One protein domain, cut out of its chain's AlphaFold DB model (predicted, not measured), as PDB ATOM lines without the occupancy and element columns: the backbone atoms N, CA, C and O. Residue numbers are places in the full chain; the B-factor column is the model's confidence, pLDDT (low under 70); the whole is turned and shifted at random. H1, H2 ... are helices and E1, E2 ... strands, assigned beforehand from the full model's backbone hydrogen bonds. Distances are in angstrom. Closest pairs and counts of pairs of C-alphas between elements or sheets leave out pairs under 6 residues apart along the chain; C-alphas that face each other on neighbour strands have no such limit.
ATOM      1  N   ARG A   5     102.881 184.067 169.186       93.88
ATOM      2  CA  ARG A   5     101.820 185.050 169.404       93.88
ATOM      3  C   ARG A   5     102.200 185.991 170.553       93.88
ATOM      4  O   ARG A   5     102.719 185.546 171.582       93.88
ATOM      5  N   ALA A   6     101.968 187.285 170.360       94.88
ATOM      6  CA  ALA A   6     101.968 188.284 171.428       94.88
ATOM      7  C   ALA A   6     100.528 188.615 171.839       94.88
ATOM      8  O   ALA A   6      99.614 188.511 171.019       94.88
ATOM      9  N   ALA A   7     100.347 189.083 173.075       92.69
ATOM     10  CA  ALA A   7      99.068 189.629 173.523       92.69
ATOM     11  C   ALA A   7      98.703 190.917 172.762       92.69
ATOM     12  O   ALA A   7      97.541 191.135 172.425       92.69
ATOM     13  N   GLU A   8      99.701 191.757 172.473       94.88
ATOM     14  CA  GLU A   8      99.556 193.013 171.738       94.88
ATOM     15  C   GLU A   8     100.863 193.395 171.026       94.88
ATOM     16  O   GLU A   8     101.959 193.063 171.482       94.88
ATOM     17  N   GLY A   9     100.752 194.115 169.908       95.94
ATOM     18  CA  GLY A   9     101.898 194.720 169.229       95.94
ATOM     19  C   GLY A   9     102.924 193.724 168.667       95.94
ATOM     20  O   GLY A   9     102.609 192.597 168.283       95.94
ATOM     21  N   ARG A  10     104.174 194.184 168.558       95.25
ATOM     22  CA  ARG A  10     105.326 193.395 168.103       95.25
ATOM     23  C   ARG A  10     106.452 193.550 169.119       95.25
ATOM     24  O   ARG A  10     106.854 194.671 169.416       95.25
ATOM     25  N   ASP A  11     106.965 192.423 169.596       93.81
ATOM     26  CA  ASP A  11     108.155 192.337 170.439       93.81
ATOM     27  C   ASP A  11     109.272 191.655 169.640       93.81
ATOM     28  O   ASP A  11     109.289 190.435 169.437       93.81
ATOM     29  N   GLU A  12     110.194 192.472 169.136       92.31
ATOM     30  CA  GLU A  12     111.313 192.014 168.315       92.31
ATOM     31  C   GLU A  12     112.355 191.235 169.128       92.31
ATOM     32  O   GLU A  12     113.001 190.339 168.584       92.31
ATOM     33  N   GLU A  13     112.509 191.537 170.422       91.25
ATOM     34  CA  GLU A  13     113.483 190.876 171.296       91.25
ATOM     35  C   GLU A  13     112.996 189.477 171.690       91.25
ATOM     36  O   GLU A  13     113.749 188.500 171.622       91.25
ATOM     37  N   ALA A  14     111.715 189.358 172.043       90.62
ATOM     38  CA  ALA A  14     111.085 188.089 172.399       90.62
ATOM     39  C   ALA A  14     110.725 187.219 171.183       90.62
ATOM     40  O   ALA A  14     110.427 186.029 171.346       90.62
ATOM     41  N   HIS A  15     110.780 187.771 169.964       92.31
ATOM     42  CA  HIS A  15     110.250 187.141 168.754       92.31
ATOM     43  C   HIS A  15     108.763 186.793 168.896       92.31
ATOM     44  O   HIS A  15     108.357 185.636 168.727       92.31
ATOM     45  N   ARG A  16     107.952 187.800 169.239       93.06
ATOM     46  CA  ARG A  16     106.496 187.682 169.361       93.06
ATOM     47  C   ARG A  16     105.774 188.768 168.563       93.06
ATOM     48  O   ARG A  16     106.241 189.900 168.458       93.06
ATOM     49  N   ILE A  17     104.621 188.427 167.999       96.12
ATOM     50  CA  ILE A  17     103.781 189.348 167.227       96.12
ATOM     51  C   ILE A  17     102.300 189.025 167.430       96.12
ATOM     52  O   ILE A  17     101.905 187.860 167.433       96.12
ATOM     53  N   ALA A  18     101.483 190.053 167.635       96.56
ATOM     54  CA  ALA A  18     100.045 189.909 167.793       96.56
ATOM     55  C   ALA A  18      99.344 189.752 166.434       96.56
ATOM     56  O   ALA A  18      99.803 190.258 165.405       96.56
ATOM     57  N   ASP A  19      98.218 189.035 166.429       96.94
ATOM     58  CA  ASP A  19      97.488 188.697 165.202       96.94
ATOM     59  C   ASP A  19      97.044 189.942 164.430       96.94
ATOM     60  O   ASP A  19      97.105 189.960 163.203       96.94
ATOM     61  N   ASP A  20      96.611 190.986 165.137       97.50
ATOM     62  CA  ASP A  20      96.138 192.234 164.542       97.50
ATOM     63  C   ASP A  20      97.245 192.936 163.752       97.50
ATOM     64  O   ASP A  20      96.991 193.416 162.647       97.50
ATOM     65  N   VAL A  21      98.485 192.905 164.251       97.81
ATOM     66  CA  VAL A  21      99.650 193.439 163.537       97.81
ATOM     67  C   VAL A  21      99.891 192.656 162.250       97.81
ATOM     68  O   VAL A  21     100.033 193.263 161.188       97.81
ATOM     69  N   ILE A  22      99.874 191.316 162.309       97.25
ATOM     70  CA  ILE A  22     100.034 190.466 161.115       97.25
ATOM     71  C   ILE A  22      98.932 190.781 160.097       97.25
ATOM     72  O   ILE A  22      99.211 190.981 158.916       97.25
ATOM     73  N   ILE A  23      97.676 190.825 160.544       97.81
ATOM     74  CA  ILE A  23      96.517 191.043 159.676       97.81
ATOM     75  C   ILE A  23      96.604 192.418 159.015       97.81
ATOM     76  O   ILE A  23      96.458 192.504 157.796       97.81
ATOM     77  N   VAL A  24      96.882 193.485 159.767       98.19
ATOM     78  CA  VAL A  24      97.011 194.844 159.219       98.19
ATOM     79  C   VAL A  24      98.135 194.923 158.191       98.19
ATOM     80  O   VAL A  24      97.917 195.421 157.088       98.19
ATOM     81  N   GLU A  25      99.323 194.408 158.508       97.50
ATOM     82  CA  GLU A  25     100.469 194.468 157.594       97.50
ATOM     83  C   GLU A  25     100.224 193.659 156.309       97.50
ATOM     84  O   GLU A  25     100.490 194.139 155.203       97.50
ATOM     85  N   VAL A  26      99.680 192.444 156.429       97.38
ATOM     86  CA  VAL A  26      99.450 191.553 155.282       97.38
ATOM     87  C   VAL A  26      98.303 192.060 154.404       97.38
ATOM     88  O   VAL A  26      98.410 192.036 153.175       97.38
ATOM     89  N   THR A  27      97.233 192.590 155.001       97.12
ATOM     90  CA  THR A  27      96.126 193.198 154.241       97.12
ATOM     91  C   THR A  27      96.528 194.506 153.563       97.12
ATOM     92  O   THR A  27      96.135 194.739 152.421       97.12
ATOM     93  N   ALA A  28      97.387 195.323 154.181       97.25
ATOM     94  CA  ALA A  28      97.952 196.516 153.543       97.25
ATOM     95  C   ALA A  28      98.805 196.181 152.304       97.25
ATOM     96  O   ALA A  28      98.902 196.992 151.384       97.25
ATOM     97  N   ALA A  29      99.375 194.972 152.243       96.56
ATOM     98  CA  ALA A  29     100.063 194.447 151.063       96.56
ATOM     99  C   ALA A  29      99.113 193.893 149.977       96.56
ATOM    100  O   ALA A  29      99.577 193.366 148.964       96.56
ATOM    101  N   GLY A  30      97.794 194.001 150.166       96.50
ATOM    102  CA  GLY A  30      96.768 193.603 149.200       96.50
ATOM    103  C   GLY A  30      96.277 192.162 149.332       96.50
ATOM    104  O   GLY A  30      95.508 191.709 148.491       96.50
ATOM    105  N   PHE A  31      96.704 191.423 150.354       97.56
ATOM    106  CA  PHE A  31      96.154 190.098 150.637       97.56
ATOM    107  C   PHE A  31      94.811 190.200 151.365       97.56
ATOM    108  O   PHE A  31      94.539 191.164 152.076       97.56
ATOM    109  N   GLU A  32      93.993 189.162 151.244       97.44
ATOM    110  CA  GLU A  32      92.731 189.038 151.974       97.44
ATOM    111  C   GLU A  32      92.855 187.940 153.033       97.44
ATOM    112  O   GLU A  32      93.296 186.832 152.724       97.44
ATOM    113  N   LEU A  33      92.485 188.223 154.285       97.69
ATOM    114  CA  LEU A  33      92.372 187.186 155.312       97.69
ATOM    115  C   LEU A  33      91.123 186.346 155.020       97.69
ATOM    116  O   LEU A  33      90.012 186.865 155.065       97.69
ATOM    117  N   VAL A  34      91.304 185.055 154.746       98.19
ATOM    118  CA  VAL A  34      90.205 184.158 154.348       98.19
ATOM    119  C   VAL A  34      89.845 183.122 155.404       98.19
ATOM    120  O   VAL A  34      88.769 182.537 155.327       98.19
ATOM    121  N   ASP A  35      90.740 182.856 156.354       98.00
ATOM    122  CA  ASP A  35      90.475 181.928 157.451       98.00
ATOM    123  C   ASP A  35      91.459 182.135 158.610       98.00
ATOM    124  O   ASP A  35      92.578 182.629 158.417       98.00
ATOM    125  N   SER A  36      91.067 181.696 159.801       97.38
ATOM    126  CA  SER A  36      91.935 181.601 160.973       97.38
ATOM    127  C   SER A  36      91.609 180.346 161.777       97.38
ATOM    128  O   SER A  36      90.521 179.781 161.686       97.38
ATOM    129  N   SER A  37      92.577 179.856 162.547       96.88
ATOM    130  CA  SER A  37      92.407 178.632 163.325       96.88
ATOM    131  C   SER A  37      93.101 178.715 164.675       96.88
ATOM    132  O   SER A  37      94.191 179.263 164.803       96.88
ATOM    133  N   GLU A  38      92.478 178.093 165.671       95.00
ATOM    134  CA  GLU A  38      92.994 177.963 167.035       95.00
ATOM    135  C   GLU A  38      93.743 176.635 167.252       95.00
ATOM    136  O   GLU A  38      94.014 176.251 168.383       95.00
ATOM    137  N   LEU A  39      94.094 175.899 166.187       95.19
ATOM    138  CA  LEU A  39      94.755 174.587 166.299       95.19
ATOM    139  C   LEU A  39      96.071 174.631 167.099       95.19
ATOM    140  O   LEU A  39      96.470 173.625 167.682       95.19
ATOM    141  N   PHE A  40      96.745 175.782 167.109       92.50
ATOM    142  CA  PHE A  40      97.966 176.016 167.881       92.50
ATOM    143  C   PHE A  40      97.775 176.998 169.040       92.50
ATOM    144  O   PHE A  40      98.770 177.506 169.555       92.50
ATOM    145  N   ALA A  41      96.527 177.239 169.448       93.38
ATOM    146  CA  ALA A  41      96.245 178.035 170.627       93.38
ATOM    147  C   ALA A  41      96.818 177.342 171.869       93.38
ATOM    148  O   ALA A  41      96.533 176.164 172.108       93.38
ATOM    149  N   ASN A  42      97.597 178.072 172.667       93.50
ATOM    150  CA  ASN A  42      97.980 177.628 174.004       93.50
ATOM    151  C   ASN A  42      97.481 178.620 175.068       93.50
ATOM    152  O   ASN A  42      98.105 179.665 175.240       93.50
ATOM    153  N   PRO A  43      96.401 178.310 175.813       92.19
ATOM    154  CA  PRO A  43      95.887 179.199 176.856       92.19
ATOM    155  C   PRO A  43      96.812 179.322 178.078       92.19
ATOM    156  O   PRO A  43      96.602 180.222 178.886       92.19
ATOM    157  N   ASP A  44      97.802 178.434 178.223       91.88
ATOM    158  CA  ASP A  44      98.788 178.481 179.309       91.88
ATOM    159  C   ASP A  44     100.033 179.328 178.959       91.88
ATOM    160  O   ASP A  44     100.903 179.501 179.811       91.88
ATOM    161  N   ASP A  45     100.153 179.843 177.725       91.06
ATOM    162  CA  ASP A  45     101.213 180.796 177.357       91.06
ATOM    163  C   ASP A  45     100.851 182.185 177.897       91.06
ATOM    164  O   ASP A  45      99.784 182.723 177.606       91.06
ATOM    165  N   ASP A  46     101.752 182.778 178.677       90.88
ATOM    166  CA  ASP A  46     101.583 184.117 179.248       90.88
ATOM    167  C   ASP A  46     101.893 185.242 178.248       90.88
ATOM    168  O   ASP A  46     101.762 186.421 178.578       90.88
ATOM    169  N   HIS A  47     102.293 184.878 177.026       91.31
ATOM    170  CA  HIS A  47     102.727 185.771 175.955       91.31
ATOM    171  C   HIS A  47     103.979 186.591 176.296       91.31
ATOM    172  O   HIS A  47     104.232 187.619 175.667       91.31
ATOM    173  N   VAL A  48     104.800 186.118 177.239       87.06
ATOM    174  CA  VAL A  48     106.031 186.783 177.686       87.06
ATOM    175  C   VAL A  48     107.267 185.945 177.350       87.06
ATOM    176  O   VAL A  48     107.229 184.720 177.215       87.06
ATOM    177  N   GLY A  49     108.406 186.620 177.194       84.69
ATOM    178  CA  GLY A  49     109.709 185.974 177.067       84.69
ATOM    179  C   GLY A  49     109.990 185.394 175.683       84.69
ATOM    180  O   GLY A  49     109.120 185.291 174.814       84.69
ATOM    181  N   GLY A  50     111.260 185.045 175.478       81.44
ATOM    182  CA  GLY A  50     111.768 184.592 174.195       81.44
ATOM    183  C   GLY A  50     111.314 183.180 173.842       81.44
ATOM    184  O   GLY A  50     111.272 182.274 174.673       81.44
ATOM    185  N   LYS A  51     111.074 182.940 172.554       72.88
ATOM    186  CA  LYS A  51     110.667 181.615 172.057       72.88
ATOM    187  C   LYS A  51     111.633 180.458 172.364       72.88
ATOM    188  O   LYS A  51     111.251 179.295 172.252       72.88
ATOM    189  N   PHE A  52     112.908 180.751 172.631       76.19
ATOM    190  CA  PHE A  52     113.933 179.719 172.815       76.19
ATOM    191  C   PHE A  52     113.773 178.980 174.142       76.19
ATOM    192  O   PHE A  52     114.166 177.819 174.226       76.19
ATOM    193  N   ASP A  53     113.130 179.616 175.119       72.88
ATOM    194  CA  ASP A  53     112.887 179.046 176.438       72.88
ATOM    195  C   ASP A  53     111.634 178.149 176.471       72.88
ATOM    196  O   ASP A  53     111.488 177.336 177.380       72.88
ATOM    197  N   GLN A  54     110.740 178.258 175.474       74.31
ATOM    198  CA  GLN A  54     109.392 177.660 175.506       74.31
ATOM    199  C   GLN A  54     108.943 177.038 174.172       74.31
ATOM    200  O   GLN A  54     107.756 176.914 173.893       74.31
ATOM    201  N   ARG A  55     109.883 176.640 173.309       76.00
ATOM    202  CA  ARG A  55     109.636 176.347 171.883       76.00
ATOM    203  C   ARG A  55     108.439 175.431 171.570       76.00
ATOM    204  O   ARG A  55     107.806 175.621 170.532       76.00
ATOM    205  N   ASP A  56     108.152 174.458 172.430       81.88
ATOM    206  CA  ASP A  56     107.100 173.457 172.217       81.88
ATOM    207  C   ASP A  56     105.741 173.841 172.836       81.88
ATOM    208  O   ASP A  56     104.740 173.182 172.557       81.88
ATOM    209  N   SER A  57     105.688 174.909 173.639       85.81
ATOM    210  CA  SER A  57     104.509 175.353 174.396       85.81
ATOM    211  C   SER A  57     104.089 176.791 174.085       85.81
ATOM    212  O   SER A  57     103.360 177.394 174.858       85.81
ATOM    213  N   LEU A  58     104.543 177.379 172.980       90.25
ATOM    214  CA  LEU A  58     104.143 178.741 172.617       90.25
ATOM    215  C   LEU A  58     102.779 178.759 171.933       90.25
ATOM    216  O   LEU A  58     102.506 177.930 171.054       90.25
ATOM    217  N   ASP A  59     101.980 179.762 172.281       93.44
ATOM    218  CA  ASP A  59     100.794 180.148 171.532       93.44
ATOM    219  C   ASP A  59     101.213 180.695 170.161       93.44
ATOM    220  O   ASP A  59     102.212 181.415 170.022       93.44
ATOM    221  N   ARG A  60     100.492 180.310 169.106       92.94
ATOM    222  CA  ARG A  60     100.857 180.636 167.720       92.94
ATOM    223  C   ARG A  60      99.644 181.016 166.893       92.94
ATOM    224  O   ARG A  60      98.656 180.288 166.834       92.94
ATOM    225  N   SER A  61      99.802 182.092 166.134       95.06
ATOM    226  CA  SER A  61      98.848 182.523 165.120       95.06
ATOM    227  C   SER A  61      98.817 181.535 163.950       95.06
ATOM    228  O   SER A  61      99.854 181.231 163.351       95.06
ATOM    229  N   LEU A  62      97.626 181.070 163.575       95.62
ATOM    230  CA  LEU A  62      97.407 180.305 162.347       95.62
ATOM    231  C   LEU A  62      96.410 181.055 161.461       95.62
ATOM    232  O   LEU A  62      95.197 180.932 161.611       95.62
ATOM    233  N   LEU A  63      96.955 181.861 160.549       97.31
ATOM    234  CA  LEU A  63      96.209 182.768 159.680       97.31
ATOM    235  C   LEU A  63      96.378 182.351 158.220       97.31
ATOM    236  O   LEU A  63      97.492 182.073 157.766       97.31
ATOM    237  N   LYS A  64      95.278 182.320 157.469       97.69
ATOM    238  CA  LYS A  64      95.275 181.986 156.047       97.69
ATOM    239  C   LYS A  64      94.912 183.216 155.233       97.69
ATOM    240  O   LYS A  64      93.823 183.764 155.371       97.69
ATOM    241  N   PHE A  65      95.807 183.582 154.325       98.06
ATOM    242  CA  PHE A  65      95.610 184.704 153.421       98.06
ATOM    243  C   PHE A  65      95.486 184.233 151.974       98.06
ATOM    244  O   PHE A  65      96.199 183.326 151.533       98.06
ATOM    245  N   GLN A  66      94.598 184.873 151.226       97.56
ATOM    246  CA  GLN A  66      94.495 184.752 149.784       97.56
ATOM    247  C   GLN A  66      95.308 185.867 149.123       97.56
ATOM    248  O   GLN A  66      95.239 187.031 149.517       97.56
ATOM    249  N   LYS A  67      96.108 185.493 148.119       95.88
ATOM    250  CA  LYS A  67      96.878 186.442 147.308       95.88
ATOM    251  C   LYS A  67      95.915 187.386 146.566       95.88
ATOM    252  O   LYS A  67      94.889 186.890 146.089       95.88
TER     253      LYS A  67
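This is residues 5 to 67 of the 75 residues of an uncharacterized protein of Gemmatimonadetes bacterium (UniProt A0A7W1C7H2). Little regular structure is formed: one helix, H1, packs over one face of a two-stranded hairpin, E1 and E2, and long unnamed loops make the other end. The 63 printed residues hold H1, E1 and E2 in that order, the strands antiparallel; the class is mixed, with only 21 residues in named elements. It is only just compact, close to loose, with a radius of gyration of the C-alphas of 12.3 A and spans of 35 by 24 by 16 A.

Residues 10 to 11 pair with 16 to 17, antiparallel. In H1, residues 19 to 28, every O i to N i+4 pair is within hydrogen-bond range. Its closest C-alphas to E1, residues 32 to 37, are those of Ile 23 and Leu 33, 7.1 A apart. H1 and E2, residues 62 to 66, are near each other, with 9 pairs of C-alphas within 10 A. The hairpin E1 and E2 is antiparallel at 155 degrees, with N 34 and O 64 2.9 A apart and N 66 and O 32 2.8 A apart.

H1 begins at C-alpha 19 (97.488, 188.697, 165.202) and is 14.0 A long. E1 is 15.4 A long. E2 is 13.6 A long and ends at C-alpha 66 (94.495, 184.752, 149.784).

The farthest C-alphas, Gly 30 and Asp 53, are 34.8 A apart. The link H1 to E1 is tight; E1 to E2, 24 residues, is long. The printed part has no cut, and no printed residue is under 70 in pLDDT.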